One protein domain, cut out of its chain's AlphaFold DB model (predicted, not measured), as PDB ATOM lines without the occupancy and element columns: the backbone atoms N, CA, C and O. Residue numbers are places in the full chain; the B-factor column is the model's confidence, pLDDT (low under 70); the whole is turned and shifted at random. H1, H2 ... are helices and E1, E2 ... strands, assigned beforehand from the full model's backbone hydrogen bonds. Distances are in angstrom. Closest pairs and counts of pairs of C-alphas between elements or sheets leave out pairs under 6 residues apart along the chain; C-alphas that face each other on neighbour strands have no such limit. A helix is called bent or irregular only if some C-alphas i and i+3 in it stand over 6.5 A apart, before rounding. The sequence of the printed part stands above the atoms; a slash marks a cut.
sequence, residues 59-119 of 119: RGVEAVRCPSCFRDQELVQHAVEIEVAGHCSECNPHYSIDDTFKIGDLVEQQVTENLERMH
ATOM      1  N   ARG A  59     138.681 190.137 147.402       79.12
ATOM      2  CA  ARG A  59     138.136 188.797 147.150       79.12
ATOM      3  C   ARG A  59     136.879 188.557 147.985       79.12
ATOM      4  O   ARG A  59     136.840 188.837 149.180       79.12
ATOM      5  N   GLY A  60     135.835 188.060 147.332       72.12
ATOM      6  CA  GLY A  60     134.619 187.585 147.975       72.12
ATOM      7  C   GLY A  60     134.874 186.296 148.756       72.12
ATOM      8  O   GLY A  60     135.829 185.568 148.492       72.12
ATOM      9  N   VAL A  61     134.003 186.013 149.728       73.38
ATOM     10  CA  VAL A  61     134.052 184.769 150.520       73.38
ATOM     11  C   VAL A  61     133.750 183.547 149.648       73.38
ATOM     12  O   VAL A  61     134.323 182.480 149.848       73.38
ATOM     13  N   GLU A  62     132.866 183.717 148.666       80.00
ATOM     14  CA  GLU A  62     132.471 182.688 147.710       80.00
ATOM     15  C   GLU A  62     132.512 183.255 146.291       80.00
ATOM     16  O   GLU A  62     132.264 184.445 146.074       80.00
ATOM     17  N   ALA A  63     132.813 182.390 145.322       86.69
ATOM     18  CA  ALA A  63     132.740 182.750 143.917       86.69
ATOM     19  C   ALA A  63     131.274 182.840 143.464       86.69
ATOM     20  O   ALA A  63     130.479 181.930 143.709       86.69
ATOM     21  N   VAL A  64     130.921 183.916 142.759       92.44
ATOM     22  CA  VAL A  64     129.581 184.133 142.199       92.44
ATOM     23  C   VAL A  64     129.619 183.925 140.693       92.44
ATOM     24  O   VAL A  64     130.404 184.549 139.984       92.44
ATOM     25  N   ARG A  65     128.742 183.069 140.165       95.12
ATOM     26  CA  ARG A  65     128.673 182.834 138.721       95.12
ATOM     27  C   ARG A  65     127.869 183.923 138.018       95.12
ATOM     28  O   ARG A  65     126.676 184.073 138.272       95.12
ATOM     29  N   CYS A  66     128.489 184.623 137.071       95.88
ATOM     30  CA  CYS A  66     127.802 185.622 136.254       95.88
ATOM     31  C   CYS A  66     126.760 184.954 135.332       95.88
ATOM     32  O   CYS A  66     127.141 184.111 134.516       95.88
ATOM     33  N   PRO A  67     125.473 185.349 135.367       94.94
ATOM     34  CA  PRO A  67     124.446 184.777 134.489       94.94
ATOM     35  C   PRO A  67     124.646 185.093 133.002       94.94
ATOM     36  O   PRO A  67     124.146 184.367 132.147       94.94
ATOM     37  N   SER A  68     125.364 186.175 132.690       94.25
ATOM     38  CA  SER A  68     125.553 186.648 131.313       94.25
ATOM     39  C   SER A  68     126.728 185.974 130.603       94.25
ATOM     40  O   SER A  68     126.607 185.581 129.445       94.25
ATOM     41  N   CYS A  69     127.873 185.819 131.278       96.12
ATOM     42  CA  CYS A  69     129.074 185.213 130.685       96.12
ATOM     43  C   CYS A  69     129.425 183.832 131.241       96.12
ATOM     44  O   CYS A  69     130.355 183.199 130.745       96.12
ATOM     45  N   PHE A  70     128.691 183.359 132.252       95.44
ATOM     46  CA  PHE A  70     128.853 182.053 132.891       95.44
ATOM     47  C   PHE A  70     130.229 181.790 133.517       95.44
ATOM     48  O   PHE A  70     130.529 180.626 133.801       95.44
ATOM     49  N   ARG A  71     131.037 182.832 133.749       94.00
ATOM     50  CA  ARG A  71     132.297 182.761 134.501       94.00
ATOM     51  C   ARG A  71     132.036 182.887 135.997       94.00
ATOM     52  O   ARG A  71     131.137 183.631 136.396       94.00
ATOM     53  N   ASP A  72     132.831 182.178 136.786       93.50
ATOM     54  CA  ASP A  72     132.851 182.310 138.238       93.50
ATOM     55  C   ASP A  72     133.706 183.525 138.612       93.50
ATOM     56  O   ASP A  72     134.820 183.684 138.112       93.50
ATOM     57  N   GLN A  73     133.148 184.413 139.431       91.12
ATOM     58  CA  GLN A  73     133.749 185.681 139.820       91.12
ATOM     59  C   GLN A  73     134.096 185.660 141.304       91.12
ATOM     60  O   GLN A  73     133.219 185.516 142.152       91.12
ATOM     61  N   GLU A  74     135.378 185.821 141.613       88.56
ATOM     62  CA  GLU A  74     135.897 185.763 142.985       88.56
ATOM     63  C   GLU A  74     136.085 187.144 143.612       88.56
ATOM     64  O   GLU A  74     136.450 187.244 144.777       88.56
ATOM     65  N   LEU A  75     135.877 188.225 142.856       89.25
ATOM     66  CA  LEU A  75     136.036 189.587 143.356       89.25
ATOM     67  C   LEU A  75     134.711 190.127 143.896       89.25
ATOM     68  O   LEU A  75     133.678 190.006 143.239       89.25
ATOM     69  N   VAL A  76     134.768 190.809 145.044       91.44
ATOM     70  CA  VAL A  76     133.646 191.545 145.651       91.44
ATOM     71  C   VAL A  76     133.011 192.482 144.628       91.44
ATOM     72  O   VAL A  76     131.794 192.483 144.485       91.44
ATOM     73  N   GLN A  77     133.835 193.203 143.858       92.31
ATOM     74  CA  GLN A  77     133.380 194.075 142.773       92.31
ATOM     75  C   GLN A  77     132.420 193.341 141.829       92.31
ATOM     76  O   GLN A  77     131.295 193.780 141.621       92.31
ATOM     77  N   HIS A  78     132.835 192.196 141.291       93.25
ATOM     78  CA  HIS A  78     132.036 191.455 140.320       93.25
ATOM     79  C   HIS A  78     130.815 190.781 140.943       93.25
ATOM     80  O   HIS A  78     129.768 190.721 140.303       93.25
ATOM     81  N   ALA A  79     130.919 190.302 142.184       93.12
ATOM     82  CA  ALA A  79     129.776 189.760 142.911       93.12
ATOM     83  C   ALA A  79     128.675 190.821 143.096       93.12
ATOM     84  O   ALA A  79     127.516 190.555 142.781       93.12
ATOM     85  N   VAL A  80     129.047 192.037 143.511       94.88
ATOM     86  CA  VAL A  80     128.113 193.160 143.689       94.88
ATOM     87  C   VAL A  80     127.543 193.637 142.351       94.88
ATOM     88  O   VAL A  80     126.343 193.878 142.246       94.88
ATOM     89  N   GLU A  81     128.363 193.737 141.301       96.06
ATOM     90  CA  GLU A  81     127.885 194.063 139.948       96.06
ATOM     91  C   GLU A  81     126.802 193.080 139.480       96.06
ATOM     92  O   GLU A  81     125.761 193.492 138.968       96.06
ATOM     93  N   ILE A  82     127.012 191.779 139.705       95.56
ATOM     94  CA  ILE A  82     126.035 190.740 139.366       95.56
ATOM     95  C   ILE A  82     124.768 190.879 140.217       95.56
ATOM     96  O   ILE A  82     123.671 190.729 139.683       95.56
ATOM     97  N   GLU A  83     124.895 191.175 141.510       95.12
ATOM     98  CA  GLU A  83     123.748 191.378 142.400       95.12
ATOM     99  C   GLU A  83     122.888 192.578 141.975       95.12
ATOM    100  O   GLU A  83     121.658 192.495 141.970       95.12
ATOM    101  N   VAL A  84     123.525 193.689 141.598       96.44
ATOM    102  CA  VAL A  84     122.834 194.937 141.249       96.44
ATOM    103  C   VAL A  84     122.308 194.915 139.813       96.44
ATOM    104  O   VAL A  84     121.141 195.233 139.591       96.44
ATOM    105  N   ALA A  85     123.147 194.536 138.848       96.06
ATOM    106  CA  ALA A  85     122.882 194.689 137.415       96.06
ATOM    107  C   ALA A  85     122.665 193.358 136.669       96.06
ATOM    108  O   ALA A  85     122.334 193.355 135.482       96.06
ATOM    109  N   GLY A  86     122.849 192.205 137.324       95.00
ATOM    110  CA  GLY A  86     122.697 190.883 136.699       95.00
ATOM    111  C   GLY A  86     123.849 190.478 135.769       95.00
ATOM    112  O   GLY A  86     123.763 189.456 135.078       95.00
ATOM    113  N   HIS A  87     124.933 191.254 135.730       95.38
ATOM    114  CA  HIS A  87     126.130 190.962 134.948       95.38
ATOM    115  C   HIS A  87     127.382 191.588 135.571       95.38
ATOM    116  O   HIS A  87     127.291 192.565 136.301       95.38
ATOM    117  N   CYS A  88     128.556 191.042 135.248       95.12
ATOM    118  CA  CYS A  88     129.844 191.608 135.650       95.12
ATOM    119  C   CYS A  88     130.396 192.572 134.588       95.12
ATOM    120  O   CYS A  88     130.050 192.482 133.401       95.12
ATOM    121  N   SER A  89     131.320 193.439 134.995       93.75
ATOM    122  CA  SER A  89     131.948 194.430 134.110       93.75
ATOM    123  C   SER A  89     132.814 193.799 133.022       93.75
ATOM    124  O   SER A  89     132.953 194.379 131.947       93.75
ATOM    125  N   GLU A  90     133.335 192.586 133.242       92.00
ATOM    126  CA  GLU A  90     134.121 191.869 132.228       92.00
ATOM    127  C   GLU A  90     133.320 191.534 130.963       92.00
ATOM    128  O   GLU A  90     133.883 191.490 129.868       92.00
ATOM    129  N   CYS A  91     132.020 191.246 131.096       92.56
ATOM    130  CA  CYS A  91     131.181 190.880 129.954       92.56
ATOM    131  C   CYS A  91     130.340 192.039 129.429       92.56
ATOM    132  O   CYS A  91     130.033 192.071 128.239       92.56
ATOM    133  N   ASN A  92     129.972 192.976 130.301       91.88
ATOM    134  CA  ASN A  92     129.334 194.223 129.916       91.88
ATOM    135  C   ASN A  92     129.705 195.322 130.927       91.88
ATOM    136  O   ASN A  92     129.233 195.269 132.061       91.88
ATOM    137  N   PRO A  93     130.502 196.332 130.536       92.12
ATOM    138  CA  PRO A  93     130.921 197.402 131.439       92.12
ATOM    139  C   PRO A  93     129.884 198.528 131.575       92.12
ATOM    140  O   PRO A  93     130.135 199.511 132.270       92.12
ATOM    141  N   HIS A  94     128.748 198.451 130.874       94.69
ATOM    142  CA  HIS A  94     127.748 199.515 130.878       94.69
ATOM    143  C   HIS A  94     126.720 199.320 131.991       94.69
ATOM    144  O   HIS A  94     125.918 198.389 131.939       94.69
ATOM    145  N   TYR A  95     126.702 200.265 132.927       95.62
ATOM    146  CA  TYR A  95     125.730 200.358 134.012       95.62
ATOM    147  C   TYR A  95     124.889 201.624 133.879       95.62
ATOM    148  O   TYR A  95     125.315 202.610 133.266       95.62
ATOM    149  N   SER A  96     123.695 201.620 134.474       96.69
ATOM    150  CA  SER A  96     122.987 202.877 134.703       96.69
ATOM    151  C   SER A  96     123.748 203.731 135.728       96.69
ATOM    152  O   SER A  96     124.607 203.241 136.470       96.69
ATOM    153  N   ILE A  97     123.455 205.032 135.762       96.56
ATOM    154  CA  ILE A  97     124.072 205.940 136.739       96.56
ATOM    155  C   ILE A  97     123.720 205.492 138.166       96.56
ATOM    156  O   ILE A  97     124.605 205.428 139.017       96.56
ATOM    157  N   ASP A  98     122.463 205.110 138.399       97.62
ATOM    158  CA  ASP A  98     121.988 204.650 139.707       97.62
ATOM    159  C   ASP A  98     122.672 203.340 140.128       97.62
ATOM    160  O   ASP A  98     123.121 203.219 141.269       97.62
ATOM    161  N   ASP A  99     122.828 202.390 139.198       97.19
ATOM    162  CA  ASP A  99     123.544 201.138 139.468       97.19
ATOM    163  C   ASP A  99     125.015 201.398 139.792       97.19
ATOM    164  O   ASP A  99     125.554 200.775 140.698       97.19
ATOM    165  N   THR A 100     125.661 202.347 139.107       95.88
ATOM    166  CA  THR A 100     127.070 202.693 139.359       95.88
ATOM    167  C   THR A 100     127.276 203.177 140.793       95.88
ATOM    168  O   THR A 100     128.198 202.716 141.466       95.88
ATOM    169  N   PHE A 101     126.409 204.073 141.279       96.88
ATOM    170  CA  PHE A 101     126.474 204.545 142.664       96.88
ATOM    171  C   PHE A 101     126.212 203.410 143.653       96.88
ATOM    172  O   PHE A 101     127.000 203.200 144.571       96.88
ATOM    173  N   LYS A 102     125.159 202.619 143.420       97.44
ATOM    174  CA  LYS A 102     124.797 201.508 144.303       97.44
ATOM    175  C   LYS A 102     125.882 200.428 144.375       97.44
ATOM    176  O   LYS A 102     126.136 199.898 145.453       97.44
ATOM    177  N   ILE A 103     126.513 200.100 143.245       95.44
ATOM    178  CA  ILE A 103     127.641 199.162 143.189       95.44
ATOM    179  C   ILE A 103     128.799 199.699 144.034       95.44
ATOM    180  O   ILE A 103     129.332 198.955 144.848       95.44
ATOM    181  N   GLY A 104     129.157 200.978 143.882       92.75
ATOM    182  CA  GLY A 104     130.227 201.604 144.664       92.75
ATOM    183  C   GLY A 104     130.003 201.492 146.173       92.75
ATOM    184  O   GLY A 104     130.874 200.981 146.879       92.75
ATOM    185  N   ASP A 105     128.816 201.884 146.642       95.62
ATOM    186  CA  ASP A 105     128.459 201.857 148.067       95.62
ATOM    187  C   ASP A 105     128.525 200.431 148.650       95.62
ATOM    188  O   ASP A 105     129.093 200.204 149.720       95.62
ATOM    189  N   LEU A 106     127.974 199.444 147.932       94.69
ATOM    190  CA  LEU A 106     127.953 198.048 148.381       94.69
ATOM    191  C   LEU A 106     129.342 197.399 148.358       94.69
ATOM    192  O   LEU A 106     129.661 196.605 149.243       94.69
ATOM    193  N   VAL A 107     130.188 197.738 147.380       92.00
ATOM    194  CA  VAL A 107     131.573 197.248 147.331       92.00
ATOM    195  C   VAL A 107     132.368 197.779 148.518       92.00
ATOM    196  O   VAL A 107     133.052 196.997 149.179       92.00
ATOM    197  N   GLU A 108     132.260 199.073 148.827       90.38
ATOM    198  CA  GLU A 108     132.934 199.671 149.984       90.38
ATOM    199  C   GLU A 108     132.469 199.030 151.300       90.38
ATOM    200  O   GLU A 108     133.299 198.650 152.137       90.38
ATOM    201  N   GLN A 109     131.157 198.830 151.454       90.88
ATOM    202  CA  GLN A 109     130.591 198.144 152.612       90.88
ATOM    203  C   GLN A 109     131.147 196.718 152.743       90.88
ATOM    204  O   GLN A 109     131.684 196.358 153.790       90.88
ATOM    205  N   GLN A 110     131.072 195.909 151.683       88.38
ATOM    206  CA  GLN A 110     131.461 194.500 151.744       88.38
ATOM    207  C   GLN A 110     132.971 194.317 151.955       88.38
ATOM    208  O   GLN A 110     133.388 193.414 152.682       88.38
ATOM    209  N   VAL A 111     133.798 195.188 151.368       86.31
ATOM    210  CA  VAL A 111     135.249 195.226 151.612       86.31
ATOM    211  C   VAL A 111     135.553 195.553 153.077       86.31
ATOM    212  O   VAL A 111     136.449 194.941 153.665       86.31
ATOM    213  N   THR A 112     134.799 196.474 153.683       85.94
ATOM    214  CA  THR A 112     134.937 196.837 155.103       85.94
ATOM    215  C   THR A 112     134.517 195.688 156.022       85.94
ATOM    216  O   THR A 112     135.226 195.360 156.970       85.94
ATOM    217  N   GLU A 113     133.425 194.997 155.709       86.06
ATOM    218  CA  GLU A 113     133.001 193.811 156.463       86.06
ATOM    219  C   GLU A 113     134.007 192.654 156.347       86.06
ATOM    220  O   GLU A 113     134.291 191.969 157.330       86.06
ATOM    221  N   ASN A 114     134.579 192.428 155.156       82.62
ATOM    222  CA  ASN A 114     135.626 191.421 154.957       82.62
ATOM    223  C   ASN A 114     136.865 191.738 155.799       82.62
ATOM    224  O   ASN A 114     137.467 190.837 156.379       82.62
ATOM    225  N   LEU A 115     137.211 193.022 155.893       77.12
ATOM    226  CA  LEU A 115     138.279 193.527 156.743       77.12
ATOM    227  C   LEU A 115     138.059 193.203 158.221       77.12
ATOM    228  O   LEU A 115     138.952 192.657 158.864       77.12
ATOM    229  N   GLU A 116     136.875 193.505 158.746       82.69
ATOM    230  CA  GLU A 116     136.536 193.244 160.147       82.69
ATOM    231  C   GLU A 116     136.550 191.747 160.482       82.69
ATOM    232  O   GLU A 116     136.944 191.372 161.580       82.69
ATOM    233  N   ARG A 117     136.179 190.876 159.535       77.38
ATOM    234  CA  ARG A 117     136.203 189.412 159.722       77.38
ATOM    235  C   ARG A 117     137.608 188.812 159.796       77.38
ATOM    236  O   ARG A 117     137.746 187.674 160.239       77.38
ATOM    237  N   MET A 118     138.627 189.522 159.314       68.81
ATOM    238  CA  MET A 118     140.019 189.054 159.301       68.81
ATOM    239  C   MET A 118     140.804 189.419 160.572       68.81
ATOM    240  O   MET A 118     141.950 188.984 160.708       68.81
ATOM    241  N   HIS A 119     140.216 190.218 161.470       59.34
ATOM    242  CA  HIS A 119     140.800 190.676 162.735       59.34
ATOM    243  C   HIS A 119     140.220 189.913 163.933       59.34
ATOM    244  O   HIS A 119     140.976 189.732 164.917       59.34
TER     245      HIS A 119
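What this domain is: This is residues 59 to 119 of the 119 residues of an uncharacterized protein of Pseudomonas frederiksbergensis (UniProt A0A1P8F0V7). A long helix, H2, lies along one side of a short helix, H1, and a small hairpin of two strands, E1 and E2, packs on the other side of H1. H1 is thus the middle of a flat arrangement, with H2 making most of its length and a long loop, residues 86 to 96, leading from the end of H1 round to the start of H2. The printed part has 61 residues with two named strands and two named helices, in the order E1, E2, H1, H2; the sheet has the order E1 - E2 and is antiparallel, and the class is mixed, helices and strands. The whole is compact, with a radius of gyration of the C-alphas of 11.5 A, and its C-alphas span 35 by 25 by 13 A along the three main axes, a flat outline.

How they stand to each other: Begin with the sheet, where E1, residues 59 to 65, and E2, residues 72 to 75, are antiparallel neighbours and form a hairpin, with 155 degrees between their directions. Look across the pair for C-alphas that face each other: those of Arg 65 and Asp 72 are 4.2 A apart, and those of Arg 59 and Leu 75 are 4.4 A apart. Of the backbone atoms, N 60 and O 74 are within hydrogen-bond range at 2.8 A, and so are N 73 and O 64, also at 2.8 A. From E2 a tight link, with no residue between, leads into H1, residues 76 to 85. E1 has 6 pairs of C-alphas within 8 A of H1, the closest being those of Gly 60 and Val 76, 4.7 A apart. E2 has 1 such pair with H1, the C-alphas of Gln 73 and Ala 79, 6.5 A apart. Next look outward to H2, residues 97 to 117, which touches H1 with 13 pairs of C-alphas within 8 A. The closest C-alphas of the two are those of Gln 77 and Val 107, 5.8 A apart. H1 and H2 run opposite ways at a steep tilt of 37 degrees, only just past shallow, and form a helical hairpin. E1 and H2 are near each other, with 7 pairs of C-alphas within 10 A, while E2 and H2 are apart. In both H1 and H2, each O i to N i+4 pair is within hydrogen-bond range.

Where its parts are: Find C-alpha 59 at (138.136, 188.797, 147.150), where E1 begins; from there the strand runs 14.0 A to C-alpha 65. E2 follows at residues 72 to 75, measuring 9.4 A from first to last C-alpha. H1 starts with Val 76, at C-alpha (133.646, 191.545, 145.651), and runs 13.9 A to Ala 85. For H2, the longest helix, go to C-alpha 97 at (124.072, 205.940, 136.739) and read on to C-alpha 117 at (136.203, 189.412, 159.722), 30.8 A away. Neither helix is bent or irregular.

The domain as a whole: The two C-alphas farthest apart are those of His 94 and His 119, at 35.5 A, while the first and last printed C-alphas, those of Arg 59 and His 119, are 15.9 A apart. The printed residues run from 59 to 119 without a gap, and His 119 is the chain's last residue. The link from H1 to H2 is long, with 11 residues between them, and the link from E1 to E2 is short, with 6. In the B-factor column of this predicted model the mean pLDDT of the printed part is 90.5; look at residues 118 to 119 for the two printed residues under 70.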